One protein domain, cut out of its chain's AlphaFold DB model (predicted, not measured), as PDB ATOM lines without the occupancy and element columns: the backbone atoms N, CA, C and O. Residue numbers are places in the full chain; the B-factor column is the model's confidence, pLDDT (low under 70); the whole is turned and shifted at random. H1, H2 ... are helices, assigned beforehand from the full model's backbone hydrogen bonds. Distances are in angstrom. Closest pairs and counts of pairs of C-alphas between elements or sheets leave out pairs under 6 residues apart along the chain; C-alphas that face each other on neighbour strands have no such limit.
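Overview. This is residues 32 to 248 of the 250 residues of the protein "Lipoprotein, putative" of Borreliella burgdorferi 297 (UniProt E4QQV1). H4, H5, H7 and H8 lie side by side round a core, and H3 packs on H4 and H8; these five make an up-and-down bundle, each running against the one before it in the chain. H6 folds back on the end of H5, and H1 slants off H4, with residues 32 to 37 sticking out. The printed part has 217 residues with eight named helices, H1 to H8 in order, and no named strand: all helix. It is compact, with a radius of gyration of the C-alphas of 18.0 A and spans of 54 by 46 by 28 A.

Arrangement. Start at H1, residues 32 to 49: it touches H4, residues 99 to 122, at Ile 45 and Ser 115, the closest C-alphas, 4.7 A, a steep tilt of 52 degrees. H2, residues 53 to 56, touches H1, closest C-alphas Ser 53 and Leu 42, 5.2 A. H3, residues 61 to 88, forms a hairpin with the hub H4, closest C-alphas Ser 78 and Leu 105, 5.6 A. H5, residues 129 to 152, touches H4, H6, residues 160 to 177, and H7, residues 193 to 216; its closest C-alphas to H7 are Asn 134 and Tyr 207, 4.8 A. H8, residues 224 to 246, touches H3, H4 and H7. In the helices but H2, too short for one, every O i to N i+4 pair is within hydrogen-bond range.

Along the chain. Find C-alpha 32 at (9.249, 58.479, 19.970), where H1 begins. H3 spans 40.5 A, H4 and H5 34.3 A each; H8 ends at C-alpha 246, (48.042, 37.709, 11.968).

Size, cuts and confidence. The printed part has no cut; the H6 to H7 link is long. Mean pLDDT of H1 is 54.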
ATOM      1  N   LYS A  32       8.557  57.766  21.062       32.22
ATOM      2  CA  LYS A  32       9.249  58.479  19.970       32.22
ATOM      3  C   LYS A  32      10.700  58.033  19.802       32.22
ATOM      4  O   LYS A  32      11.154  57.943  18.665       32.22
ATOM      5  N   SER A  33      11.412  57.728  20.889       37.00
ATOM      6  CA  SER A  33      12.778  57.184  20.859       37.00
ATOM      7  C   SER A  33      12.822  55.775  20.263       37.00
ATOM      8  O   SER A  33      13.757  55.447  19.536       37.00
ATOM      9  N   ALA A  34      11.822  54.937  20.546       34.88
ATOM     10  CA  ALA A  34      11.720  53.601  19.969       34.88
ATOM     11  C   ALA A  34      11.341  53.653  18.478       34.88
ATOM     12  O   ALA A  34      11.942  52.944  17.676       34.88
ATOM     13  N   LEU A  35      10.418  54.536  18.076       33.44
ATOM     14  CA  LEU A  35      10.038  54.719  16.668       33.44
ATOM     15  C   LEU A  35      11.167  55.333  15.824       33.44
ATOM     16  O   LEU A  35      11.457  54.820  14.750       33.44
ATOM     17  N   THR A  36      11.881  56.340  16.345       41.88
ATOM     18  CA  THR A  36      13.088  56.877  15.679       41.88
ATOM     19  C   THR A  36      14.193  55.830  15.549       41.88
ATOM     20  O   THR A  36      14.916  55.842  14.558       41.88
ATOM     21  N   SER A  37      14.293  54.877  16.486       56.16
ATOM     22  CA  SER A  37      15.241  53.764  16.363       56.16
ATOM     23  C   SER A  37      14.840  52.733  15.304       56.16
ATOM     24  O   SER A  37      15.716  52.184  14.649       56.16
ATOM     25  N   VAL A  38      13.541  52.481  15.097       52.84
ATOM     26  CA  VAL A  38      13.063  51.528  14.079       52.84
ATOM     27  C   VAL A  38      13.225  52.104  12.677       52.84
ATOM     28  O   VAL A  38      13.726  51.397  11.809       52.84
ATOM     29  N   ASP A  39      12.871  53.375  12.467       57.00
ATOM     30  CA  ASP A  39      13.057  54.041  11.171       57.00
ATOM     31  C   ASP A  39      14.547  54.118  10.804       57.00
ATOM     32  O   ASP A  39      14.928  53.756   9.694       57.00
ATOM     33  N   GLN A  40      15.413  54.459  11.766       63.09
ATOM     34  CA  GLN A  40      16.863  54.456  11.555       63.09
ATOM     35  C   GLN A  40      17.407  53.049  11.248       63.09
ATOM     36  O   GLN A  40      18.246  52.887  10.365       63.09
ATOM     37  N   VAL A  41      16.918  52.015  11.941       59.88
ATOM     38  CA  VAL A  41      17.281  50.621  11.646       59.88
ATOM     39  C   VAL A  41      16.806  50.222  10.247       59.88
ATOM     40  O   VAL A  41      17.549  49.572   9.521       59.88
ATOM     41  N   LEU A  42      15.604  50.623   9.831       60.97
ATOM     42  CA  LEU A  42      15.083  50.337   8.494       60.97
ATOM     43  C   LEU A  42      15.895  51.029   7.392       60.97
ATOM     44  O   LEU A  42      16.130  50.406   6.356       60.97
ATOM     45  N   ASP A  43      16.357  52.255   7.622       66.38
ATOM     46  CA  ASP A  43      17.229  52.978   6.691       66.38
ATOM     47  C   ASP A  43      18.605  52.300   6.563       66.38
ATOM     48  O   ASP A  43      19.082  52.078   5.448       66.38
ATOM     49  N   GLU A  44      19.212  51.873   7.677       62.09
ATOM     50  CA  GLU A  44      20.487  51.136   7.664       62.09
ATOM     51  C   GLU A  44      20.359  49.772   6.950       62.09
ATOM     52  O   GLU A  44      21.223  49.387   6.155       62.09
ATOM     53  N   ILE A  45      19.250  49.053   7.169       59.72
ATOM     54  CA  ILE A  45      18.926  47.805   6.455       59.72
ATOM     55  C   ILE A  45      18.738  48.082   4.958       59.72
ATOM     56  O   ILE A  45      19.206  47.294   4.126       59.72
ATOM     57  N   SER A  46      18.066  49.184   4.616       63.22
ATOM     58  CA  SER A  46      17.796  49.593   3.238       63.22
ATOM     59  C   SER A  46      19.085  49.858   2.468       63.22
ATOM     60  O   SER A  46      19.265  49.313   1.379       63.22
ATOM     61  N   GLU A  47      20.025  50.598   3.059       69.69
ATOM     62  CA  GLU A  47      21.328  50.880   2.451       69.69
ATOM     63  C   GLU A  47      22.145  49.597   2.221       69.69
ATOM     64  O   GLU A  47      22.742  49.416   1.156       69.69
ATOM     65  N   ALA A  48      22.125  48.664   3.179       58.69
ATOM     66  CA  ALA A  48      22.891  47.419   3.095       58.69
ATOM     67  C   ALA A  48      22.327  46.402   2.080       58.69
ATOM     68  O   ALA A  48      23.080  45.595   1.524       58.69
ATOM     69  N   THR A  49      21.009  46.411   1.849       59.88
ATOM     70  CA  THR A  49      20.306  45.398   1.031       59.88
ATOM     71  C   THR A  49      19.776  45.926  -0.297       59.88
ATOM     72  O   THR A  49      19.438  45.137  -1.178       59.88
ATOM     73  N   GLY A  50      19.671  47.246  -0.455       67.94
ATOM     74  CA  GLY A  50      18.980  47.880  -1.578       67.94
ATOM     75  C   GLY A  50      17.452  47.722  -1.543       67.94
ATOM     76  O   GLY A  50      16.791  47.988  -2.547       67.94
ATOM     77  N   LEU A  51      16.876  47.268  -0.425       67.38
ATOM     78  CA  LEU A  51      15.431  47.076  -0.260       67.38
ATOM     79  C   LEU A  51      14.784  48.302   0.384       67.38
ATOM     80  O   LEU A  51      15.382  48.929   1.245       67.38
ATOM     81  N   SER A  52      13.542  48.634   0.026       70.25
ATOM     82  CA  SER A  52      12.807  49.693   0.729       70.25
ATOM     83  C   SER A  52      12.423  49.263   2.149       70.25
ATOM     84  O   SER A  52      12.170  48.080   2.395       70.25
ATOM     85  N   SER A  53      12.301  50.226   3.066       64.69
ATOM     86  CA  SER A  53      11.809  50.019   4.441       64.69
ATOM     87  C   SER A  53      10.484  49.246   4.480       64.69
ATOM     88  O   SER A  53      10.312  48.306   5.259       64.69
ATOM     89  N   GLU A  54       9.572  49.555   3.558       65.44
ATOM     90  CA  GLU A  54       8.296  48.850   3.432       65.44
ATOM     91  C   GLU A  54       8.467  47.378   3.018       65.44
ATOM     92  O   GLU A  54       7.750  46.508   3.517       65.44
ATOM     93  N   LYS A  55       9.436  47.076   2.144       63.78
ATOM     94  CA  LYS A  55       9.717  45.704   1.705       63.78
ATOM     95  C   LYS A  55      10.408  44.895   2.802       63.78
ATOM     96  O   LYS A  55      10.058  43.735   2.986       63.78
ATOM     97  N   ILE A  56      11.299  45.514   3.581       63.03
ATOM     98  CA  ILE A  56      12.007  44.887   4.711       63.03
ATOM     99  C   ILE A  56      11.029  44.294   5.733       63.03
ATOM    100  O   ILE A  56      11.171  43.143   6.138       63.03
ATOM    101  N   THR A  57       9.993  45.049   6.110       61.75
ATOM    102  CA  THR A  57       8.991  44.601   7.103       61.75
ATOM    103  C   THR A  57       8.078  43.474   6.609       61.75
ATOM    104  O   THR A  57       7.337  42.887   7.400       61.75
ATOM    105  N   LYS A  58       8.122  43.161   5.309       67.62
ATOM    106  CA  LYS A  58       7.249  42.191   4.634       67.62
ATOM    107  C   LYS A  58       8.027  41.050   3.968       67.62
ATOM    108  O   LYS A  58       7.420  40.290   3.215       67.62
ATOM    109  N   LEU A  59       9.336  40.928   4.220       69.75
ATOM    110  CA  LEU A  59      10.156  39.898   3.588       69.75
ATOM    111  C   LEU A  59       9.622  38.500   3.903       69.75
ATOM    112  O   LEU A  59       9.389  38.130   5.059       69.75
ATOM    113  N   THR A  60       9.437  37.712   2.851       72.56
ATOM    114  CA  THR A  60       9.078  36.303   2.982       72.56
ATOM    115  C   THR A  60      10.258  35.496   3.540       72.56
ATOM    116  O   THR A  60      11.414  35.907   3.407       72.56
ATOM    117  N   PRO A  61      10.011  34.315   4.139       71.62
ATOM    118  CA  PRO A  61      11.091  33.424   4.560       71.62
ATOM    119  C   PRO A  61      12.073  33.083   3.430       71.62
ATOM    120  O   PRO A  61      13.272  33.045   3.665       71.62
ATOM    121  N   GLU A  62      11.582  32.902   2.201       74.94
ATOM    122  CA  GLU A  62      12.414  32.620   1.024       74.94
ATOM    123  C   GLU A  62      13.296  33.818   0.635       74.94
ATOM    124  O   GLU A  62      14.484  33.654   0.365       74.94
ATOM    125  N   GLU A  63      12.760  35.041   0.669       78.38
ATOM    126  CA  GLU A  63      13.560  36.248   0.426       78.38
ATOM    127  C   GLU A  63      14.625  36.459   1.515       78.38
ATOM    128  O   GLU A  63      15.745  36.863   1.204       78.38
ATOM    129  N   LEU A  64      14.325  36.132   2.777       78.44
ATOM    130  CA  LEU A  64      15.309  36.176   3.866       78.44
ATOM    131  C   LEU A  64      16.386  35.099   3.731       78.44
ATOM    132  O   LEU A  64      17.556  35.375   3.998       78.44
ATOM    133  N   GLU A  65      16.015  33.891   3.303       82.69
ATOM    134  CA  GLU A  65      16.975  32.831   2.973       82.69
ATOM    135  C   GLU A  65      17.925  33.283   1.857       82.69
ATOM    136  O   GLU A  65      19.138  33.088   1.976       82.69
ATOM    137  N   ASN A  66      17.408  33.946   0.819       84.06
ATOM    138  CA  ASN A  66      18.230  34.486  -0.265       84.06
ATOM    139  C   ASN A  66      19.185  35.583   0.224       84.06
ATOM    140  O   ASN A  66      20.375  35.512  -0.073       84.06
ATOM    141  N   LEU A  67      18.718  36.538   1.036       82.19
ATOM    142  CA  LEU A  67      19.587  37.581   1.600       82.19
ATOM    143  C   LEU A  67      20.677  37.004   2.515       82.19
ATOM    144  O   LEU A  67      21.828  37.441   2.467       82.19
ATOM    145  N   ALA A  68      20.343  36.004   3.336       81.12
ATOM    146  CA  ALA A  68      21.329  35.330   4.177       81.12
ATOM    147  C   ALA A  68      22.375  34.584   3.337       81.12
ATOM    148  O   ALA A  68      23.561  34.589   3.674       81.12
ATOM    149  N   LYS A  69      21.952  33.986   2.217       85.19
ATOM    150  CA  LYS A  69      22.855  33.343   1.263       85.19
ATOM    151  C   LYS A  69      23.751  34.352   0.544       85.19
ATOM    152  O   LYS A  69      24.946  34.110   0.432       85.19
ATOM    153  N   GLU A  70      23.226  35.505   0.139       83.12
ATOM    154  CA  GLU A  70      24.041  36.588  -0.424       83.12
ATOM    155  C   GLU A  70      25.093  37.088   0.575       83.12
ATOM    156  O   GLU A  70      26.253  37.272   0.211       83.12
ATOM    157  N   ALA A  71      24.720  37.260   1.849       80.25
ATOM    158  CA  ALA A  71      25.665  37.635   2.902       80.25
ATOM    159  C   ALA A  71      26.768  36.575   3.092       80.25
ATOM    160  O   ALA A  71      27.939  36.909   3.308       80.25
ATOM    161  N   GLN A  72      26.409  35.293   2.983       83.94
ATOM    162  CA  GLN A  72      27.357  34.183   3.005       83.94
ATOM    163  C   GLN A  72      28.304  34.210   1.795       83.94
ATOM    164  O   GLN A  72      29.516  34.069   1.982       83.94
ATOM    165  N   ASP A  73      27.779  34.402   0.586       80.88
ATOM    166  CA  ASP A  73      28.559  34.432  -0.656       80.88
ATOM    167  C   ASP A  73      29.520  35.635  -0.687       80.88
ATOM    168  O   ASP A  73      30.694  35.494  -1.049       80.88
ATOM    169  N   ASP A  74      29.078  36.806  -0.218       77.50
ATOM    170  CA  ASP A  74      29.933  37.991  -0.067       77.50
ATOM    171  C   ASP A  74      31.052  37.763   0.958       77.50
ATOM    172  O   ASP A  74      32.208  38.143   0.724       77.50
ATOM    173  N   SER A  75      30.745  37.087   2.068       72.75
ATOM    174  CA  SER A  75      31.746  36.736   3.082       72.75
ATOM    175  C   SER A  75      32.775  35.738   2.539       72.75
ATOM    176  O   SER A  75      33.967  35.862   2.828       72.75
ATOM    177  N   GLU A  76      32.349  34.778   1.709       84.25
ATOM    178  CA  GLU A  76      33.243  33.815   1.046       84.25
ATOM    179  C   GLU A  76      34.180  34.523   0.072       84.25
ATOM    180  O   GLU A  76      35.396  34.330   0.111       84.25
ATOM    181  N   LYS A  77      33.630  35.409  -0.760       84.12
ATOM    182  CA  LYS A  77      34.419  36.221  -1.687       84.12
ATOM    183  C   LYS A  77      35.442  37.084  -0.949       84.12
ATOM    184  O   LYS A  77      36.589  37.180  -1.383       84.12
ATOM    185  N   SER A  78      35.037  37.687   0.168       74.75
ATOM    186  CA  SER A  78      35.911  38.495   1.022       74.75
ATOM    187  C   SER A  78      37.075  37.672   1.569       74.75
ATOM    188  O   SER A  78      38.228  38.087   1.458       74.75
ATOM    189  N   LYS A  79      36.786  36.485   2.115       83.69
ATOM    190  CA  LYS A  79      37.796  35.552   2.627       83.69
ATOM    191  C   LYS A  79      38.766  35.117   1.525       83.69
ATOM    192  O   LYS A  79      39.978  35.196   1.721       83.69
ATOM    193  N   LYS A  80      38.245  34.722   0.364       85.31
ATOM    194  CA  LYS A  80      39.061  34.279  -0.770       85.31
ATOM    195  C   LYS A  80      40.017  35.370  -1.255       85.31
ATOM    196  O   LYS A  80      41.193  35.097  -1.450       85.31
ATOM    197  N   GLU A  81      39.556  36.614  -1.379       82.69
ATOM    198  CA  GLU A  81      40.419  37.739  -1.773       82.69
ATOM    199  C   GLU A  81      41.581  37.953  -0.783       82.69
ATOM    200  O   GLU A  81      42.699  38.272  -1.191       82.69
ATOM    201  N   ILE A  82      41.340  37.762   0.519       81.69
ATOM    202  CA  ILE A  82      42.378  37.861   1.558       81.69
ATOM    203  C   ILE A  82      43.405  36.731   1.407       81.69
ATOM    204  O   ILE A  82      44.611  36.975   1.494       81.69
ATOM    205  N   GLU A  83      42.942  35.502   1.172       82.12
ATOM    206  CA  GLU A  83      43.806  34.339   0.937       82.12
ATOM    207  C   GLU A  83      44.635  34.498  -0.346       82.12
ATOM    208  O   GLU A  83      45.849  34.280  -0.326       82.12
ATOM    209  N   ASP A  84      44.017  34.959  -1.432       82.06
ATOM    210  CA  ASP A  84      44.678  35.191  -2.717       82.06
ATOM    211  C   ASP A  84      45.785  36.248  -2.588       82.06
ATOM    212  O   ASP A  84      46.906  36.017  -3.053       82.06
ATOM    213  N   GLN A  85      45.532  37.363  -1.888       75.81
ATOM    214  CA  GLN A  85      46.549  38.397  -1.638       75.81
ATOM    215  C   GLN A  85      47.740  37.884  -0.825       75.81
ATOM    216  O   GLN A  85      48.879  38.290  -1.069       75.81
ATOM    217  N   LYS A  86      47.498  36.982   0.129       70.44
ATOM    218  CA  LYS A  86      48.561  36.362   0.926       70.44
ATOM    219  C   LYS A  86      49.444  35.429   0.091       70.44
ATOM    220  O   LYS A  86      50.629  35.296   0.386       70.44
ATOM    221  N   ASN A  87      48.871  34.801  -0.936       69.94
ATOM    222  CA  ASN A  87      49.559  33.836  -1.793       69.94
ATOM    223  C   ASN A  87      50.283  34.477  -2.991       69.94
ATOM    224  O   ASN A  87      51.219  33.878  -3.514       69.94
ATOM    225  N   THR A  88      49.873  35.670  -3.441       63.28
ATOM    226  CA  THR A  88      50.462  36.336  -4.624       63.28
ATOM    227  C   THR A  88      51.670  37.217  -4.323       63.28
ATOM    228  O   THR A  88      52.460  37.481  -5.229       63.28
ATOM    229  N   LYS A  89      51.838  37.697  -3.088       60.62
ATOM    230  CA  LYS A  89      52.981  38.544  -2.727       60.62
ATOM    231  C   LYS A  89      54.153  37.697  -2.237       60.62
ATOM    232  O   LYS A  89      53.981  36.818  -1.401       60.62
ATOM    233  N   GLU A  90      55.370  38.026  -2.683       57.03
ATOM    234  CA  GLU A  90      56.618  37.427  -2.166       57.03
ATOM    235  C   GLU A  90      56.744  37.564  -0.633       57.03
ATOM    236  O   GLU A  90      57.411  36.764   0.024       57.03
ATOM    237  N   SER A  91      56.050  38.541  -0.033       57.44
ATOM    238  CA  SER A  91      55.851  38.645   1.410       57.44
ATOM    239  C   SER A  91      54.541  37.982   1.845       57.44
ATOM    240  O   SER A  91      53.469  38.408   1.423       57.44
ATOM    241  N   LYS A  92      54.601  37.057   2.815       64.62
ATOM    242  CA  LYS A  92      53.434  36.419   3.475       64.62
ATOM    243  C   LYS A  92      52.488  37.389   4.224       64.62
ATOM    244  O   LYS A  92      51.600  36.927   4.938       64.62
ATOM    245  N   ASN A  93      52.697  38.702   4.105       72.62
ATOM    246  CA  ASN A  93      52.027  39.748   4.872       72.62
ATOM    247  C   ASN A  93      51.259  40.708   3.957       72.62
ATOM    248  O   ASN A  93      51.745  41.118   2.904       72.62
ATOM    249  N   ILE A  94      50.081  41.123   4.420       79.88
ATOM    250  CA  ILE A  94      49.273  42.184   3.817       79.88
ATOM    251  C   ILE A  94      49.916  43.546   4.120       79.88
ATOM    252  O   ILE A  94      50.341  43.815   5.246       79.88
ATOM    253  N   GLU A  95      49.975  44.434   3.127       83.56
ATOM    254  CA  GLU A  95      50.439  45.806   3.341       83.56
ATOM    255  C   GLU A  95      49.307  46.696   3.870       83.56
ATOM    256  O   GLU A  95      48.142  46.567   3.486       83.56
ATOM    257  N   VAL A  96      49.660  47.683   4.701       84.75
ATOM    258  CA  VAL A  96      48.697  48.652   5.263       84.75
ATOM    259  C   VAL A  96      47.898  49.360   4.164       84.75
ATOM    260  O   VAL A  96      46.708  49.594   4.337       84.75
ATOM    261  N   LYS A  97      48.524  49.670   3.020       84.69
ATOM    262  CA  LYS A  97      47.881  50.381   1.903       84.69
ATOM    263  C   LYS A  97      46.788  49.566   1.197       84.69
ATOM    264  O   LYS A  97      45.869  50.156   0.643       84.69
ATOM    265  N   ASP A  98      46.869  48.236   1.252       83.50
ATOM    266  CA  ASP A  98      45.921  47.323   0.592       83.50
ATOM    267  C   ASP A  98      44.785  46.897   1.533       83.50
ATOM    268  O   ASP A  98      43.708  46.482   1.101       83.50
ATOM    269  N   THR A  99      44.997  47.079   2.839       88.00
ATOM    270  CA  THR A  99      44.038  46.739   3.894       88.00
ATOM    271  C   THR A  99      42.671  47.440   3.745       88.00
ATOM    272  O   THR A  99      41.665  46.761   3.939       88.00
ATOM    273  N   PRO A 100      42.552  48.728   3.344       90.06
ATOM    274  CA  PRO A 100      41.253  49.397   3.200       90.06
ATOM    275  C   PRO A 100      40.269  48.656   2.288       90.06
ATOM    276  O   PRO A 100      39.084  48.563   2.605       90.06
ATOM    277  N   ARG A 101      40.749  48.085   1.173       88.81
ATOM    278  CA  ARG A 101      39.899  47.315   0.251       88.81
ATOM    279  C   ARG A 101      39.330  46.073   0.936       88.81
ATOM    280  O   ARG A 101      38.146  45.791   0.779       88.81
ATOM    281  N   LEU A 102      40.155  45.363   1.703       89.31
ATOM    282  CA  LEU A 102      39.756  44.156   2.430       89.31
ATOM    283  C   LEU A 102      38.753  44.481   3.545       89.31
ATOM    284  O   LEU A 102      37.731  43.813   3.672       89.31
ATOM    285  N   ILE A 103      38.999  45.553   4.302       91.88
ATOM    286  CA  ILE A 103      38.086  45.996   5.365       91.88
ATOM    287  C   ILE A 103      36.740  46.428   4.795       91.88
ATOM    288  O   ILE A 103      35.711  46.109   5.383       91.88
ATOM    289  N   LYS A 104      36.712  47.066   3.619       90.25
ATOM    290  CA  LYS A 104      35.455  47.407   2.944       90.25
ATOM    291  C   LYS A 104      34.617  46.166   2.608       90.25
ATOM    292  O   LYS A 104      33.406  46.192   2.794       90.25
ATOM    293  N   LEU A 105      35.247  45.082   2.152       85.44
ATOM    294  CA  LEU A 105      34.558  43.820   1.854       85.44
ATOM    295  C   LEU A 105      33.963  43.175   3.120       85.44
ATOM    296  O   LEU A 105      32.789  42.798   3.136       85.44
ATOM    297  N   ILE A 106      34.741  43.139   4.207       89.44
ATOM    298  CA  ILE A 106      34.272  42.662   5.517       89.44
ATOM    299  C   ILE A 106      33.128  43.536   6.041       89.44
ATOM    300  O   ILE A 106      32.138  43.006   6.545       89.44
ATOM    301  N   LYS A 107      33.235  44.863   5.901       92.31
ATOM    302  CA  LYS A 107      32.207  45.815   6.336       92.31
ATOM    303  C   LYS A 107      30.882  45.566   5.633       92.31
ATOM    304  O   LYS A 107      29.889  45.348   6.312       92.31
ATOM    305  N   ASN A 108      30.896  45.516   4.306       84.75
ATOM    306  CA  ASN A 108      29.685  45.294   3.522       84.75
ATOM    307  C   ASN A 108      29.016  43.959   3.898       84.75
ATOM    308  O   ASN A 108      27.804  43.896   4.077       84.75
ATOM    309  N   SER A 109      29.816  42.901   4.075       83.50
ATOM    310  CA  SER A 109      29.310  41.592   4.507       83.50
ATOM    311  C   SER A 109      28.708  41.658   5.919       83.50
ATOM    312  O   SER A 109      27.631  41.123   6.165       83.50
ATOM    313  N   SER A 110      29.367  42.369   6.838       88.25
ATOM    314  CA  SER A 110      28.895  42.580   8.214       88.25
ATOM    315  C   SER A 110      27.571  43.350   8.262       88.25
ATOM    316  O   SER A 110      26.682  42.981   9.024       88.25
ATOM    317  N   GLU A 111      27.434  44.399   7.447       86.25
ATOM    318  CA  GLU A 111      26.219  45.220   7.337       86.25
ATOM    319  C   GLU A 111      25.044  44.396   6.796       86.25
ATOM    320  O   GLU A 111      23.937  44.483   7.323       86.25
ATOM    321  N   LYS A 112      25.287  43.518   5.814       83.19
ATOM    322  CA  LYS A 112      24.268  42.578   5.326       83.19
ATOM    323  C   LYS A 112      23.838  41.565   6.389       83.19
ATOM    324  O   LYS A 112      22.643  41.321   6.536       83.19
ATOM    325  N   ILE A 113      24.779  40.995   7.149       86.69
ATOM    326  CA  ILE A 113      24.452  40.071   8.251       86.69
ATOM    327  C   ILE A 113      23.595  40.776   9.304       86.69
ATOM    328  O   ILE A 113      22.563  40.230   9.693       86.69
ATOM    329  N   ASP A 114      23.998  41.973   9.749       88.19
ATOM    330  CA  ASP A 114      23.218  42.762  10.710       88.19
ATOM    331  C   ASP A 114      21.822  43.050  10.173       88.19
ATOM    332  O   ASP A 114      20.836  42.786  10.853       88.19
ATOM    333  N   SER A 115      21.725  43.442   8.911       81.69
ATOM    334  CA  SER A 115      20.454  43.742   8.269       81.69
ATOM    335  C   SER A 115      19.465  42.562   8.262       81.69
ATOM    336  O   SER A 115      18.316  42.684   8.714       81.69
ATOM    337  N   VAL A 116      19.913  41.376   7.837       83.56
ATOM    338  CA  VAL A 116      19.084  40.158   7.869       83.56
ATOM    339  C   VAL A 116      18.747  39.767   9.310       83.56
ATOM    340  O   VAL A 116      17.613  39.387   9.606       83.56
ATOM    341  N   PHE A 117      19.706  39.889  10.227       87.88
ATOM    342  CA  PHE A 117      19.516  39.539  11.630       87.88
ATOM    343  C   PHE A 117      18.513  40.459  12.346       87.88
ATOM    344  O   PHE A 117      17.636  39.965  13.059       87.88
ATOM    345  N   GLN A 118      18.575  41.775  12.121       84.88
ATOM    346  CA  GLN A 118      17.574  42.722  12.621       84.88
ATOM    347  C   GLN A 118      16.197  42.424  12.030       84.88
ATOM    348  O   GLN A 118      15.198  42.439  12.749       84.88
ATOM    349  N   THR A 119      16.132  42.068  10.744       81.44
ATOM    350  CA  THR A 119      14.861  41.694  10.117       81.44
ATOM    351  C   THR A 119      14.257  40.454  10.773       81.44
ATOM    352  O   THR A 119      13.069  40.463  11.096       81.44
ATOM    353  N   LEU A 120      15.062  39.423  11.058       84.00
ATOM    354  CA  LEU A 120      14.614  38.245  11.809       84.00
ATOM    355  C   LEU A 120      14.027  38.636  13.172       84.00
ATOM    356  O   LEU A 120      12.946  38.164  13.532       84.00
ATOM    357  N   ILE A 121      14.711  39.507  13.920       85.75
ATOM    358  CA  ILE A 121      14.232  39.998  15.221       85.75
ATOM    359  C   ILE A 121      12.881  40.706  15.064       85.75
ATOM    360  O   ILE A 121      11.950  40.411  15.816       85.75
ATOM    361  N   ASN A 122      12.749  41.575  14.060       81.62
ATOM    362  CA  ASN A 122      11.528  42.341  13.800       81.62
ATOM    363  C   ASN A 122      10.323  41.449  13.468       81.62
ATOM    364  O   ASN A 122       9.200  41.768  13.852       81.62
ATOM    365  N   ILE A 123      10.542  40.305  12.813       78.94
ATOM    366  CA  ILE A 123       9.480  39.332  12.500       78.94
ATOM    367  C   ILE A 123       9.268  38.276  13.602       78.94
ATOM    368  O   ILE A 123       8.559  37.287  13.384       78.94
ATOM    369  N   GLY A 124       9.866  38.478  14.780       81.00
ATOM    370  CA  GLY A 124       9.597  37.703  15.993       81.00
ATOM    371  C   GLY A 124      10.649  36.657  16.369       81.00
ATOM    372  O   GLY A 124      10.397  35.862  17.277       81.00
ATOM    373  N   TYR A 125      11.819  36.628  15.722       84.75
ATOM    374  CA  TYR A 125      12.915  35.758  16.158       84.75
ATOM    375  C   TYR A 125      13.475  36.208  17.516       84.75
ATOM    376  O   TYR A 125      13.961  37.331  17.685       84.75
ATOM    377  N   ASN A 126      13.471  35.300  18.494       87.44
ATOM    378  CA  ASN A 126      13.994  35.571  19.831       87.44
ATOM    379  C   ASN A 126      15.520  35.352  19.905       87.44
ATOM    380  O   ASN A 126      16.024  34.340  20.417       87.44
ATOM    381  N   ALA A 127      16.262  36.318  19.363       87.25
ATOM    382  CA  ALA A 127      17.721  36.349  19.406       87.25
ATOM    383  C   ALA A 127      18.266  36.515  20.837       87.25
ATOM    384  O   ALA A 127      17.748  37.312  21.626       87.25
ATOM    385  N   THR A 128      19.362  35.811  21.155       89.81
ATOM    386  CA  THR A 128      20.050  35.967  22.446       89.81
ATOM    387  C   THR A 128      20.656  37.359  22.574       89.81
ATOM    388  O   THR A 128      21.023  38.001  21.586       89.81
ATOM    389  N   TYR A 129      20.797  37.829  23.815       89.06
ATOM    390  CA  TYR A 129      21.522  39.068  24.085       89.06
ATOM    391  C   TYR A 129      22.967  38.995  23.571       89.06
ATOM    392  O   TYR A 129      23.455  39.959  22.989       89.06
ATOM    393  N   ALA A 130      23.623  37.841  23.725       91.44
ATOM    394  CA  ALA A 130      24.985  37.618  23.254       91.44
ATOM    395  C   ALA A 130      25.102  37.774  21.730       91.44
ATOM    396  O   ALA A 130      25.941  38.551  21.281       91.44
ATOM    397  N   ALA A 131      24.224  37.147  20.936       91.19
ATOM    398  CA  ALA A 131      24.222  37.310  19.478       91.19
ATOM    399  C   ALA A 131      24.029  38.781  19.065       91.19
ATOM    400  O   ALA A 131      24.812  39.310  18.275       91.19
ATOM    401  N   LYS A 132      23.041  39.466  19.664       92.06
ATOM    402  CA  LYS A 132      22.770  40.894  19.411       92.06
ATOM    403  C   LYS A 132      23.972  41.773  19.759       92.06
ATOM    404  O   LYS A 132      24.382  42.615  18.962       92.06
ATOM    405  N   SER A 133      24.535  41.585  20.951       93.12
ATOM    406  CA  SER A 133      25.656  42.385  21.440       93.12
ATOM    407  C   SER A 133      26.919  42.142  20.618       93.12
ATOM    408  O   SER A 133      27.608  43.100  20.272       93.12
ATOM    409  N   ASN A 134      27.223  40.884  20.291       95.31
ATOM    410  CA  ASN A 134      28.398  40.528  19.507       95.31
ATOM    411  C   ASN A 134      28.319  41.113  18.096       95.31
ATOM    412  O   ASN A 134      29.264  41.774  17.675       95.31
ATOM    413  N   LEU A 135      27.188  40.969  17.403       94.69
ATOM    414  CA  LEU A 135      27.032  41.510  16.051       94.69
ATOM    415  C   LEU A 135      27.153  43.038  16.033       94.69
ATOM    416  O   LEU A 135      27.949  43.593  15.274       94.69
ATOM    417  N   LYS A 136      26.454  43.715  16.953       93.88
ATOM    418  CA  LYS A 136      26.517  45.174  17.106       93.88
ATOM    419  C   LYS A 136      27.941  45.662  17.375       93.88
ATOM    420  O   LYS A 136      28.393  46.635  16.772       93.88
ATOM    421  N   ASN A 137      28.659  45.009  18.287       95.25
ATOM    422  CA  ASN A 137      30.013  45.416  18.653       95.25
ATOM    423  C   ASN A 137      31.030  45.083  17.552       95.25
ATOM    424  O   ASN A 137      31.897  45.908  17.269       95.25
ATOM    425  N   GLY A 138      30.890  43.936  16.884       95.56
ATOM    426  CA  GLY A 138      31.690  43.567  15.716       95.56
ATOM    427  C   GLY A 138      31.558  44.596  14.598       95.56
ATOM    428  O   GLY A 138      32.569  45.116  14.121       95.56
ATOM    429  N   LEU A 139      30.326  44.984  14.256       94.75
ATOM    430  CA  LEU A 139      30.065  45.990  13.228       94.75
ATOM    431  C   LEU A 139      30.683  47.352  13.575       94.75
ATOM    432  O   LEU A 139      31.313  47.984  12.725       94.75
ATOM    433  N   LYS A 140      30.578  47.783  14.839       95.38
ATOM    434  CA  LYS A 140      31.228  49.012  15.325       95.38
ATOM    435  C   LYS A 140      32.747  48.978  15.148       95.38
ATOM    436  O   LYS A 140      33.321  49.978  14.719       95.38
ATOM    437  N   MET A 141      33.395  47.844  15.428       96.38
ATOM    438  CA  MET A 141      34.845  47.697  15.244       96.38
ATOM    439  C   MET A 141      35.253  47.770  13.771       96.38
ATOM    440  O   MET A 141      36.235  48.441  13.447       96.38
ATOM    441  N   VAL A 142      34.492  47.133  12.873       95.50
ATOM    442  CA  VAL A 142      34.767  47.191  11.428       95.50
ATOM    443  C   VAL A 142      34.574  48.614  10.889       95.50
ATOM    444  O   VAL A 142      35.436  49.111  10.162       95.50
ATOM    445  N   LYS A 143      33.486  49.297  11.275       95.44
ATOM    446  CA  LYS A 143      33.211  50.689  10.871       95.44
ATOM    447  C   LYS A 143      34.303  51.648  11.365       95.44
ATOM    448  O   LYS A 143      34.793  52.459  10.581       95.44
ATOM    449  N   LEU A 144      34.743  51.502  12.618       95.44
ATOM    450  CA  LEU A 144      35.862  52.276  13.160       95.44
ATOM    451  C   LEU A 144      37.148  52.042  12.356       95.44
ATOM    452  O   LEU A 144      37.842  52.998  12.011       95.44
ATOM    453  N   LEU A 145      37.472  50.788  12.026       95.19
ATOM    454  CA  LEU A 145      38.675  50.486  11.252       95.19
ATOM    455  C   LEU A 145      38.621  51.083   9.835       95.19
ATOM    456  O   LEU A 145      39.623  51.638   9.387       95.19
ATOM    457  N   ASP A 146      37.472  51.015   9.152       94.56
ATOM    458  CA  ASP A 146      37.263  51.647   7.836       94.56
ATOM    459  C   ASP A 146      37.538  53.163   7.894       94.56
ATOM    460  O   ASP A 146      38.244  53.704   7.040       94.56
ATOM    461  N   GLU A 147      37.045  53.850   8.928       94.19
ATOM    462  CA  GLU A 147      37.275  55.289   9.123       94.19
ATOM    463  C   GLU A 147      38.757  55.612   9.395       94.19
ATOM    464  O   GLU A 147      39.345  56.466   8.724       94.19
ATOM    465  N   LEU A 148      39.400  54.886  10.316       92.31
ATOM    466  CA  LEU A 148      40.813  55.103  10.657       92.31
ATOM    467  C   LEU A 148      41.750  54.824   9.476       92.31
ATOM    468  O   LEU A 148      42.766  55.511   9.302       92.31
ATOM    469  N   LEU A 149      41.434  53.826   8.650       90.88
ATOM    470  CA  LEU A 149      42.242  53.492   7.482       90.88
ATOM    471  C   LEU A 149      42.155  54.558   6.392       90.88
ATOM    472  O   LEU A 149      43.196  54.888   5.827       90.88
ATOM    473  N   LYS A 150      40.978  55.156   6.151       90.00
ATOM    474  CA  LYS A 150      40.826  56.282   5.206       90.00
ATOM    475  C   LYS A 150      41.740  57.452   5.563       90.00
ATOM    476  O   LYS A 150      42.387  58.012   4.679       90.00
ATOM    477  N   ILE A 151      41.847  57.775   6.852       88.81
ATOM    478  CA  ILE A 151      42.757  58.821   7.345       88.81
ATOM    479  C   ILE A 151      44.215  58.390   7.143       88.81
ATOM    480  O   ILE A 151      45.020  59.128   6.564       88.81
ATOM    481  N   SER A 152      44.550  57.167   7.572       83.88
ATOM    482  CA  SER A 152      45.923  56.644   7.569       83.88
ATOM    483  C   SER A 152      46.541  56.594   6.165       83.88
ATOM    484  O   SER A 152      47.678  57.038   5.974       83.88
ATOM    485  N   VAL A 153      45.788  56.106   5.174       82.31
ATOM    486  CA  VAL A 153      46.265  55.878   3.794       82.31
ATOM    487  C   VAL A 153      46.079  57.078   2.861       82.31
ATOM    488  O   VAL A 153      46.460  57.001   1.698       82.31
ATOM    489  N   SER A 154      45.516  58.191   3.344       77.50
ATOM    490  CA  SER A 154      45.297  59.386   2.519       77.50
ATOM    491  C   SER A 154      46.615  59.957   1.965       77.50
ATOM    492  O   SER A 154      47.609  60.097   2.682       77.50
ATOM    493  N   SER A 155      46.626  60.321   0.681       60.69
ATOM    494  CA  SER A 155      47.819  60.741  -0.078       60.69
ATOM    495  C   SER A 155      48.264  62.195   0.159       60.69
ATOM    496  O   SER A 155      49.098  62.710  -0.582       60.69
ATOM    497  N   ASN A 156      47.710  62.887   1.159       57.72
ATOM    498  CA  ASN A 156      47.875  64.334   1.352       57.72
ATOM    499  C   ASN A 156      49.229  64.721   1.988       57.72
ATOM    500  O   ASN A 156      49.246  65.325   3.059       57.72
ATOM    501  N   GLY A 157      50.353  64.402   1.337       58.50
ATOM    502  CA  GLY A 157      51.704  64.827   1.742       58.50
ATOM    503  C   GLY A 157      52.134  64.394   3.155       58.50
ATOM    504  O   GLY A 157      51.437  63.643   3.841       58.50
ATOM    505  N   ASP A 158      53.302  64.864   3.605       63.16
ATOM    506  CA  ASP A 158      53.820  64.575   4.951       63.16
ATOM    507  C   ASP A 158      53.139  65.465   6.007       63.16
ATOM    508  O   ASP A 158      53.681  66.447   6.512       63.16
ATOM    509  N   LYS A 159      51.869  65.153   6.281       74.31
ATOM    510  CA  LYS A 159      51.027  65.798   7.299       74.31
ATOM    511  C   LYS A 159      50.855  64.902   8.526       74.31
ATOM    512  O   LYS A 159      49.746  64.734   9.038       74.31
ATOM    513  N   SER A 160      51.945  64.295   8.987       77.25
ATOM    514  CA  SER A 160      51.957  63.324  10.091       77.25
ATOM    515  C   SER A 160      51.225  63.817  11.353       77.25
ATOM    516  O   SER A 160      50.382  63.097  11.887       77.25
ATOM    517  N   ASN A 161      51.443  65.072  11.764       81.62
ATOM    518  CA  ASN A 161      50.761  65.674  12.920       81.62
ATOM    519  C   ASN A 161      49.247  65.855  12.711       81.62
ATOM    520  O   ASN A 161      48.464  65.591  13.621       81.62
ATOM    521  N   GLN A 162      48.819  66.283  11.518       85.25
ATOM    522  CA  GLN A 162      47.394  66.433  11.207       85.25
ATOM    523  C   GLN A 162      46.699  65.066  11.218       85.25
ATOM    524  O   GLN A 162      45.679  64.908  11.885       85.25
ATOM    525  N   LYS A 163      47.293  64.060  10.560       85.06
ATOM    526  CA  LYS A 163      46.771  62.685  10.548       85.06
ATOM    527  C   LYS A 163      46.649  62.111  11.956       85.06
ATOM    528  O   LYS A 163      45.636  61.499  12.275       85.06
ATOM    529  N   TYR A 164      47.653  62.324  12.809       86.38
ATOM    530  CA  TYR A 164      47.579  61.903  14.207       86.38
ATOM    531  C   TYR A 164      46.391  62.545  14.935       86.38
ATOM    532  O   TYR A 164      45.629  61.831  15.583       86.38
ATOM    533  N   ASN A 165      46.195  63.859  14.795       87.88
ATOM    534  CA  ASN A 165      45.086  64.561  15.444       87.88
ATOM    535  C   ASN A 165      43.715  64.081  14.942       87.88
ATOM    536  O   ASN A 165      42.793  63.918  15.743       87.88
ATOM    537  N   GLU A 166      43.579  63.811  13.642       90.19
ATOM    538  CA  GLU A 166      42.356  63.247  13.057       90.19
ATOM    539  C   GLU A 166      42.077  61.837  13.595       90.19
ATOM    540  O   GLU A 166      40.991  61.583  14.120       90.19
ATOM    541  N   LEU A 167      43.074  60.942  13.571       90.25
ATOM    542  CA  LEU A 167      42.960  59.594  14.142       90.25
ATOM    543  C   LEU A 167      42.586  59.651  15.628       90.25
ATOM    544  O   LEU A 167      41.677  58.949  16.071       90.25
ATOM    545  N   LYS A 168      43.256  60.516  16.393       89.62
ATOM    546  CA  LYS A 168      43.001  60.721  17.821       89.62
ATOM    547  C   LYS A 168      41.571  61.186  18.075       89.62
ATOM    548  O   LYS A 168      40.928  60.712  19.009       89.62
ATOM    549  N   THR A 169      41.065  62.093  17.247       92.12
ATOM    550  CA  THR A 169      39.694  62.601  17.358       92.12
ATOM    551  C   THR A 169      38.679  61.484  17.132       92.12
ATOM    552  O   THR A 169      37.778  61.312  17.951       92.12
ATOM    553  N   VAL A 170      38.858  60.677  16.081       93.12
ATOM    554  CA  VAL A 170      37.971  59.542  15.778       93.12
ATOM    555  C   VAL A 170      37.970  58.513  16.912       93.12
ATOM    556  O   VAL A 170      36.902  58.102  17.366       93.12
ATOM    557  N   VAL A 171      39.147  58.137  17.427       91.06
ATOM    558  CA  VAL A 171      39.264  57.170  18.535       91.06
ATOM    559  C   VAL A 171      38.623  57.700  19.818       91.06
ATOM    560  O   VAL A 171      37.894  56.965  20.486       91.06
ATOM    561  N   ASN A 172      38.858  58.967  20.167       91.19
ATOM    562  CA  ASN A 172      38.285  59.552  21.379       91.19
ATOM    563  C   ASN A 172      36.768  59.690  21.291       91.19
ATOM    564  O   ASN A 172      36.083  59.346  22.253       91.19
ATOM    565  N   ARG A 173      36.241  60.104  20.132       94.12
ATOM    566  CA  ARG A 173      34.797  60.120  19.875       94.12
ATOM    567  C   ARG A 173      34.199  58.725  20.051       94.12
ATOM    568  O   ARG A 173      33.283  58.556  20.850       94.12
ATOM    569  N   PHE A 174      34.782  57.714  19.406       93.69
ATOM    570  CA  PHE A 174      34.318  56.333  19.531       93.69
ATOM    571  C   PHE A 174      34.308  55.856  20.990       93.69
ATOM    572  O   PHE A 174      33.307  55.315  21.454       93.69
ATOM    573  N   ASN A 175      35.394  56.081  21.734       91.50
ATOM    574  CA  ASN A 175      35.511  55.654  23.131       91.50
ATOM    575  C   ASN A 175      34.560  56.407  24.078       91.50
ATOM    576  O   ASN A 175      34.165  55.847  25.104       91.50
ATOM    577  N   ALA A 176      34.211  57.658  23.763       90.75
ATOM    578  CA  ALA A 176      33.233  58.439  24.516       90.75
ATOM    579  C   ALA A 176      31.800  57.938  24.271       90.75
ATOM    580  O   ALA A 176      31.027  57.799  25.215       90.75
ATOM    581  N   GLU A 177      31.471  57.605  23.021       91.12
ATOM    582  CA  GLU A 177      30.152  57.095  22.620       91.12
ATOM    583  C   GLU A 177      29.932  55.621  23.008       91.12
ATOM    584  O   GLU A 177      28.794  55.153  23.081       91.12
ATOM    585  N   ASN A 178      31.005  54.863  23.260       88.25
ATOM    586  CA  ASN A 178      30.948  53.418  23.475       88.25
ATOM    587  C   ASN A 178      31.603  53.000  24.797       88.25
ATOM    588  O   ASN A 178      32.731  52.509  24.842       88.25
ATOM    589  N   SER A 179      30.850  53.117  25.889       80.69
ATOM    590  CA  SER A 179      31.311  52.740  27.233       80.69
ATOM    591  C   SER A 179      31.689  51.258  27.367       80.69
ATOM    592  O   SER A 179      32.640  50.939  28.079       80.69
ATOM    593  N   ALA A 180      30.977  50.368  26.667       78.31
ATOM    594  CA  ALA A 180      31.151  48.917  26.754       78.31
ATOM    595  C   ALA A 180      32.326  48.371  25.924       78.31
ATOM    596  O   ALA A 180      32.803  47.273  26.199       78.31
ATOM    597  N   ILE A 181      32.784  49.109  24.907       83.94
ATOM    598  CA  ILE A 181      33.827  48.655  23.981       83.94
ATOM    599  C   ILE A 181      34.832  49.782  23.735       83.94
ATOM    600  O   ILE A 181      34.701  50.575  22.813       83.94
ATOM    601  N   LYS A 182      35.855  49.870  24.586       83.50
ATOM    602  CA  LYS A 182      36.922  50.868  24.432       83.50
ATOM    603  C   LYS A 182      38.098  50.295  23.657       83.50
ATOM    604  O   LYS A 182      38.465  49.138  23.850       83.50
ATOM    605  N   VAL A 183      38.724  51.124  22.826       83.88
ATOM    606  CA  VAL A 183      39.900  50.739  22.040       83.88
ATOM    607  C   VAL A 183      41.111  51.580  22.462       83.88
ATOM    608  O   VAL A 183      41.149  52.786  22.195       83.88
ATOM    609  N   PRO A 184      42.118  50.976  23.123       80.25
ATOM    610  CA  PRO A 184      43.316  51.679  23.578       80.25
ATOM    611  C   PRO A 184      44.350  51.789  22.445       80.25
ATOM    612  O   PRO A 184      45.371  51.095  22.421       80.25
ATOM    613  N   LEU A 185      44.069  52.653  21.466       79.50
ATOM    614  CA  LEU A 185      44.944  52.849  20.299       79.50
ATOM    615  C   LEU A 185      46.013  53.926  20.503       79.50
ATOM    616  O   LEU A 185      47.011  53.929  19.781       79.50
ATOM    617  N   GLU A 186      45.850  54.801  21.494       70.00
ATOM    618  CA  GLU A 186      46.831  55.839  21.802       70.00
ATOM    619  C   GLU A 186      48.104  55.225  22.412       70.00
ATOM    620  O   GLU A 186      48.046  54.438  23.358       70.00
ATOM    621  N   ASN A 187      49.274  55.567  21.864       61.59
ATOM    622  CA  ASN A 187      50.575  55.248  22.454       61.59
ATOM    623  C   ASN A 187      51.455  56.505  22.463       61.59
ATOM    624  O   ASN A 187      52.230  56.748  21.535       61.59
ATOM    625  N   GLY A 188      51.281  57.347  23.484       67.56
ATOM    626  CA  GLY A 188      51.950  58.644  23.557       67.56
ATOM    627  C   GLY A 188      51.533  59.562  22.402       67.56
ATOM    628  O   GLY A 188      50.357  59.895  22.257       67.56
ATOM    629  N   SER A 189      52.492  59.964  21.564       67.94
ATOM    630  CA  SER A 189      52.304  60.940  20.480       67.94
ATOM    631  C   SER A 189      51.914  60.345  19.119       67.94
ATOM    632  O   SER A 189      51.875  61.081  18.136       67.94
ATOM    633  N   LYS A 190      51.638  59.034  19.022       76.88
ATOM    634  CA  LYS A 190      51.287  58.389  17.744       76.88
ATOM    635  C   LYS A 190      50.188  57.334  17.856       76.88
ATOM    636  O   LYS A 190      50.025  56.674  18.881       76.88
ATOM    637  N   ILE A 191      49.468  57.163  16.749       80.44
ATOM    638  CA  ILE A 191      48.539  56.062  16.490       80.44
ATOM    639  C   ILE A 191      49.081  55.320  15.269       80.44
ATOM    640  O   ILE A 191      49.172  55.882  14.178       80.44
ATOM    641  N   GLU A 192      49.503  54.073  15.459       83.75
ATOM    642  CA  GLU A 192      50.142  53.282  14.406       83.75
ATOM    643  C   GLU A 192      49.109  52.459  13.640       83.75
ATOM    644  O   GLU A 192      48.439  51.608  14.223       83.75
ATOM    645  N   ALA A 193      49.032  52.644  12.320       86.06
ATOM    646  CA  ALA A 193      48.059  51.949  11.477       86.06
ATOM    647  C   ALA A 193      48.106  50.416  11.640       86.06
ATOM    648  O   ALA A 193      47.062  49.784  11.759       86.06
ATOM    649  N   LYS A 194      49.304  49.817  11.739       88.31
ATOM    650  CA  LYS A 194      49.461  48.372  11.989       88.31
ATOM    651  C   LYS A 194      48.836  47.941  13.320       88.31
ATOM    652  O   LYS A 194      48.116  46.946  13.362       88.31
ATOM    653  N   LYS A 195      49.065  48.709  14.393       87.44
ATOM    654  CA  LYS A 195      48.482  48.450  15.719       87.44
ATOM    655  C   LYS A 195      46.960  48.603  15.693       87.44
ATOM    656  O   LYS A 195      46.273  47.781  16.301       87.44
ATOM    657  N   CYS A 196      46.438  49.598  14.973       88.88
ATOM    658  CA  CYS A 196      44.998  49.776  14.766       88.88
ATOM    659  C   CYS A 196      44.379  48.573  14.062       88.88
ATOM    660  O   CYS A 196      43.429  47.999  14.588       88.88
ATOM    661  N   ILE A 197      44.947  48.166  12.920       91.31
ATOM    662  CA  ILE A 197      44.474  47.005  12.159       91.31
ATOM    663  C   ILE A 197      44.479  45.767  13.050       91.31
ATOM    664  O   ILE A 197      43.447  45.123  13.187       91.31
ATOM    665  N   LYS A 198      45.604  45.473  13.711       91.50
ATOM    666  CA  LYS A 198      45.718  44.310  14.597       91.50
ATOM    667  C   LYS A 198      44.651  44.325  15.692       91.50
ATOM    668  O   LYS A 198      43.884  43.381  15.806       91.50
ATOM    669  N   THR A 199      44.590  45.406  16.468       92.38
ATOM    670  CA  THR A 199      43.696  45.504  17.634       92.38
ATOM    671  C   THR A 199      42.232  45.387  17.222       92.38
ATOM    672  O   THR A 199      41.476  44.627  17.822       92.38
ATOM    673  N   LEU A 200      41.827  46.125  16.185       94.94
ATOM    674  CA  LEU A 200      40.438  46.128  15.744       94.94
ATOM    675  C   LEU A 200      40.058  44.801  15.093       94.94
ATOM    676  O   LEU A 200      38.990  44.287  15.400       94.94
ATOM    677  N   MET A 201      40.930  44.191  14.289       95.12
ATOM    678  CA  MET A 201      40.625  42.898  13.672       95.12
ATOM    679  C   MET A 201      40.606  41.740  14.675       95.12
ATOM    680  O   MET A 201      39.769  40.859  14.526       95.12
ATOM    681  N   THR A 202      41.415  41.762  15.740       94.94
ATOM    682  CA  THR A 202      41.271  40.804  16.857       94.94
ATOM    683  C   THR A 202      39.919  40.956  17.568       94.94
ATOM    684  O   THR A 202      39.281  39.967  17.932       94.94
ATOM    685  N   ASN A 203      39.429  42.189  17.734       95.12
ATOM    686  CA  ASN A 203      38.086  42.405  18.278       95.12
ATOM    687  C   ASN A 203      37.001  41.899  17.313       95.12
ATOM    688  O   ASN A 203      36.052  41.258  17.754       95.12
ATOM    689  N   VAL A 204      37.141  42.159  16.007       96.06
ATOM    690  CA  VAL A 204      36.214  41.659  14.976       96.06
ATOM    691  C   VAL A 204      36.165  40.133  14.993       96.06
ATOM    692  O   VAL A 204      35.074  39.583  15.079       96.06
ATOM    693  N   GLU A 205      37.314  39.457  14.994       96.50
ATOM    694  CA  GLU A 205      37.410  37.997  15.141       96.50
ATOM    695  C   GLU A 205      36.628  37.518  16.372       96.50
ATOM    696  O   GLU A 205      35.731  36.687  16.256       96.50
ATOM    697  N   THR A 206      36.907  38.103  17.542       96.44
ATOM    698  CA  THR A 206      36.265  37.725  18.809       96.44
ATOM    699  C   THR A 206      34.743  37.870  18.748       96.44
ATOM    700  O   THR A 206      34.011  36.965  19.152       96.44
ATOM    701  N   TYR A 207      34.248  38.996  18.232       97.50
ATOM    702  CA  TYR A 207      32.812  39.245  18.149       97.50
ATOM    703  C   TYR A 207      32.126  38.334  17.130       97.50
ATOM    704  O   TYR A 207      31.090  37.750  17.445       97.50
ATOM    705  N   PHE A 208      32.698  38.157  15.940       96.19
ATOM    706  CA  PHE A 208      32.089  37.314  14.908       96.19
ATOM    707  C   PHE A 208      32.152  35.819  15.240       96.19
ATOM    708  O   PHE A 208      31.204  35.106  14.915       96.19
ATOM    709  N   LYS A 209      33.156  35.376  16.004       96.75
ATOM    710  CA  LYS A 209      33.157  34.057  16.654       96.75
ATOM    711  C   LYS A 209      31.996  33.886  17.630       96.75
ATOM    712  O   LYS A 209      31.356  32.836  17.694       96.75
ATOM    713  N   GLY A 210      31.712  34.930  18.405       94.75
ATOM    714  CA  GLY A 210      30.560  34.957  19.298       94.75
ATOM    715  C   GLY A 210      29.238  34.860  18.534       94.75
ATOM    716  O   GLY A 210      28.364  34.097  18.928       94.75
ATOM    717  N   VAL A 211      29.099  35.580  17.416       94.62
ATOM    718  CA  VAL A 211      27.915  35.479  16.544       94.62
ATOM    719  C   VAL A 211      27.782  34.072  15.959       94.62
ATOM    720  O   VAL A 211      26.716  33.474  16.076       94.62
ATOM    721  N   SER A 212      28.847  33.522  15.370       93.81
ATOM    722  CA  SER A 212      28.811  32.195  14.742       93.81
ATOM    723  C   SER A 212      28.430  31.103  15.749       93.81
ATOM    724  O   SER A 212      27.575  30.271  15.463       93.81
ATOM    725  N   THR A 213      28.979  31.158  16.964       93.31
ATOM    726  CA  THR A 213      28.661  30.207  18.040       93.31
ATOM    727  C   THR A 213      27.190  30.290  18.458       93.31
ATOM    728  O   THR A 213      26.492  29.280  18.485       93.31
ATOM    729  N   GLU A 214      26.684  31.498  18.722       91.19
ATOM    730  CA  GLU A 214      25.312  31.702  19.205       91.19
ATOM    731  C   GLU A 214      24.239  31.315  18.175       91.19
ATOM    732  O   GLU A 214      23.144  30.888  18.547       91.19
ATOM    733  N   LEU A 215      24.534  31.471  16.880       89.88
ATOM    734  CA  LEU A 215      23.606  31.123  15.802       89.88
ATOM    735  C   LEU A 215      23.624  29.626  15.463       89.88
ATOM    736  O   LEU A 215      22.588  29.086  15.075       89.88
ATOM    737  N   LYS A 216      24.766  28.948  15.634       81.19
ATOM    738  CA  LYS A 216      24.941  27.525  15.302       81.19
ATOM    739  C   LYS A 216      24.143  26.585  16.208       81.19
ATOM    740  O   LYS A 216      23.620  25.577  15.736       81.19
ATOM    741  N   ASP A 217      24.023  26.925  17.488       66.44
ATOM    742  CA  ASP A 217      23.401  26.055  18.497       66.44
ATOM    743  C   ASP A 217      21.878  26.261  18.631       66.44
ATOM    744  O   ASP A 217      21.201  25.593  19.419       66.44
ATOM    745  N   LYS A 218      21.297  27.166  17.835       67.88
ATOM    746  CA  LYS A 218      19.867  27.489  17.861       67.88
ATOM    747  C   LYS A 218      19.086  26.615  16.882       67.88
ATOM    748  O   LYS A 218      19.087  26.850  15.677       67.88
ATOM    749  N   LYS A 219      18.323  25.659  17.417       63.88
ATOM    750  CA  LYS A 219      17.231  25.021  16.670       63.88
ATOM    751  C   LYS A 219      15.984  25.895  16.753       63.88
ATOM    752  O   LYS A 219      15.329  25.950  17.788       63.88
ATOM    753  N   ASP A 220      15.698  26.589  15.662       69.00
ATOM    754  CA  ASP A 220      14.416  27.242  15.421       69.00
ATOM    755  C   ASP A 220      13.869  26.689  14.106       69.00
ATOM    756  O   ASP A 220      14.377  27.023  13.032       69.00
ATOM    757  N   ASP A 221      12.875  25.805  14.181       74.56
ATOM    758  CA  ASP A 221      12.347  25.079  13.018       74.56
ATOM    759  C   ASP A 221      11.881  26.026  11.898       74.56
ATOM    760  O   ASP A 221      11.910  25.657  10.724       74.56
ATOM    761  N   LYS A 222      11.511  27.269  12.238       80.88
ATOM    762  CA  LYS A 222      11.063  28.283  11.279       80.88
ATOM    763  C   LYS A 222      12.219  28.979  10.559       80.88
ATOM    764  O   LYS A 222      12.063  29.352   9.400       80.88
ATOM    765  N   TYR A 223      13.361  29.166  11.221       85.31
ATOM    766  CA  TYR A 223      14.470  29.989  10.711       85.31
ATOM    767  C   TYR A 223      15.792  29.233  10.540       85.31
ATOM    768  O   TYR A 223      16.804  29.842  10.200       85.31
ATOM    769  N   THR A 224      15.802  27.912  10.740       87.75
ATOM    770  CA  THR A 224      17.021  27.084  10.787       87.75
ATOM    771  C   THR A 224      17.977  27.335   9.616       87.75
ATOM    772  O   THR A 224      19.172  27.516   9.836       87.75
ATOM    773  N   LYS A 225      17.481  27.389   8.373       87.56
ATOM    774  CA  LYS A 225      18.333  27.625   7.193       87.56
ATOM    775  C   LYS A 225      18.957  29.021   7.183       87.56
ATOM    776  O   LYS A 225      20.137  29.155   6.877       87.56
ATOM    777  N   ILE A 226      18.177  30.037   7.549       89.25
ATOM    778  CA  ILE A 226      18.625  31.433   7.607       89.25
ATOM    779  C   ILE A 226      19.696  31.576   8.692       89.25
ATOM    780  O   ILE A 226      20.768  32.117   8.435       89.25
ATOM    781  N   LEU A 227      19.447  31.026   9.886       91.69
ATOM    782  CA  LEU A 227      20.401  31.054  10.998       91.69
ATOM    783  C   LEU A 227      21.697  30.312  10.658       91.69
ATOM    784  O   LEU A 227      22.775  30.808  10.977       91.69
ATOM    785  N   ALA A 228      21.613  29.175   9.961       90.25
ATOM    786  CA  ALA A 228      22.787  28.447   9.489       90.25
ATOM    787  C   ALA A 228      23.610  29.267   8.478       90.25
ATOM    788  O   ALA A 228      24.831  29.341   8.610       90.25
ATOM    789  N   ALA A 229      22.958  29.928   7.516       89.81
ATOM    790  CA  ALA A 229      23.637  30.790   6.547       89.81
ATOM    791  C   ALA A 229      24.308  32.001   7.222       89.81
ATOM    792  O   ALA A 229      25.477  32.283   6.957       89.81
ATOM    793  N   LEU A 230      23.623  32.667   8.161       92.75
ATOM    794  CA  LEU A 230      24.196  33.778   8.933       92.75
ATOM    795  C   LEU A 230      25.351  33.328   9.837       92.75
ATOM    796  O   LEU A 230      26.372  34.011   9.913       92.75
ATOM    797  N   SER A 231      25.222  32.168  10.489       94.19
ATOM    798  CA  SER A 231      26.294  31.559  11.284       94.19
ATOM    799  C   SER A 231      27.540  31.315  10.433       94.19
ATOM    800  O   SER A 231      28.662  31.574  10.869       94.19
ATOM    801  N   GLU A 232      27.343  30.804   9.224       92.25
ATOM    802  CA  GLU A 232      28.419  30.467   8.304       92.25
ATOM    803  C   GLU A 232      29.062  31.728   7.695       92.25
ATOM    804  O   GLU A 232      30.284  31.791   7.550       92.25
ATOM    805  N   ALA A 233      28.272  32.766   7.408       90.94
ATOM    806  CA  ALA A 233      28.774  34.083   7.018       90.94
ATOM    807  C   ALA A 233      29.623  34.717   8.139       90.94
ATOM    808  O   ALA A 233      30.741  35.176   7.896       90.94
ATOM    809  N   ALA A 234      29.149  34.661   9.389       94.81
ATOM    810  CA  ALA A 234      29.882  35.168  10.547       94.81
ATOM    811  C   ALA A 234      31.216  34.432  10.766       94.81
ATOM    812  O   ALA A 234      32.244  35.078  10.960       94.81
ATOM    813  N   ASN A 235      31.230  33.101  10.640       93.75
ATOM    814  CA  ASN A 235      32.451  32.287  10.688       93.75
ATOM    815  C   ASN A 235      33.456  32.681   9.583       93.75
ATOM    816  O   ASN A 235      34.671  32.707   9.788       93.75
ATOM    817  N   LYS A 236      32.986  33.032   8.384       92.00
ATOM    818  CA  LYS A 236      33.872  33.509   7.310       92.00
ATOM    819  C   LYS A 236      34.495  34.867   7.632       92.00
ATOM    820  O   LYS A 236      35.689  35.043   7.386       92.00
ATOM    821  N   ILE A 237      33.733  35.786   8.227       93.31
ATOM    822  CA  ILE A 237      34.255  37.075   8.707       93.31
ATOM    823  C   ILE A 237      35.260  36.875   9.844       93.31
ATOM    824  O   ILE A 237      36.322  37.495   9.819       93.31
ATOM    825  N   GLU A 238      34.973  35.987  10.798       94.50
ATOM    826  CA  GLU A 238      35.911  35.580  11.853       94.50
ATOM    827  C   GLU A 238      37.248  35.118  11.250       94.50
ATOM    828  O   GLU A 238      38.303  35.660  11.579       94.50
ATOM    829  N   ASN A 239      37.214  34.180  10.301       90.56
ATOM    830  CA  ASN A 239      38.424  33.662   9.655       90.56
ATOM    831  C   ASN A 239      39.181  34.733   8.855       90.56
ATOM    832  O   ASN A 239      40.412  34.789   8.892       90.56
ATOM    833  N   ALA A 240      38.456  35.597   8.141       90.31
ATOM    834  CA  ALA A 240      39.026  36.734   7.426       90.31
ATOM    835  C   ALA A 240      39.723  37.709   8.389       90.31
ATOM    836  O   ALA A 240      40.843  38.159   8.130       90.31
ATOM    837  N   ALA A 241      39.089  37.994   9.526       92.69
ATOM    838  CA  ALA A 241      39.644  38.837  10.568       92.69
ATOM    839  C   ALA A 241      40.920  38.248  11.163       92.69
ATOM    840  O   ALA A 241      41.931  38.956  11.253       92.69
ATOM    841  N   MET A 242      40.886  36.946  11.455       91.50
ATOM    842  CA  MET A 242      42.037  36.184  11.913       91.50
ATOM    843  C   MET A 242      43.216  36.308  10.940       91.50
ATOM    844  O   MET A 242      44.324  36.712  11.305       91.50
ATOM    845  N   ALA A 243      42.968  36.035   9.659       88.00
ATOM    846  CA  ALA A 243      43.989  36.102   8.619       88.00
ATOM    847  C   ALA A 243      44.633  37.495   8.507       88.00
ATOM    848  O   ALA A 243      45.857  37.594   8.369       88.00
ATOM    849  N   ILE A 244      43.837  38.566   8.609       89.31
ATOM    850  CA  ILE A 244      44.342  39.941   8.542       89.31
ATOM    851  C   ILE A 244      45.191  40.275   9.766       89.31
ATOM    852  O   ILE A 244      46.333  40.705   9.597       89.31
ATOM    853  N   HIS A 245      44.689  40.096  10.994       88.94
ATOM    854  CA  HIS A 245      45.440  40.558  12.168       88.94
ATOM    855  C   HIS A 245      46.756  39.785  12.354       88.94
ATOM    856  O   HIS A 245      47.741  40.363  12.821       88.94
ATOM    857  N   LEU A 246      46.814  38.510  11.940       86.62
ATOM    858  CA  LEU A 246      48.042  37.709  11.968       86.62
ATOM    859  C   LEU A 246      49.146  38.288  11.067       86.62
ATOM    860  O   LEU A 246      50.325  38.128  11.383       86.62
ATOM    861  N   CYS A 247      48.794  39.019  10.002       85.50
ATOM    862  CA  CYS A 247      49.762  39.698   9.129       85.50
ATOM    863  C   CYS A 247      50.453  40.899   9.800       85.50
ATOM    864  O   CYS A 247      51.460  41.394   9.293       85.50
ATOM    865  N   PHE A 248      49.931  41.373  10.935       84.38
ATOM    866  CA  PHE A 248      50.429  42.545  11.660       84.38
ATOM    867  C   PHE A 248      50.973  42.189  13.051       84.38
ATOM    868  O   PHE A 248      51.041  43.043  13.933       84.38
TER     869      PHE A 248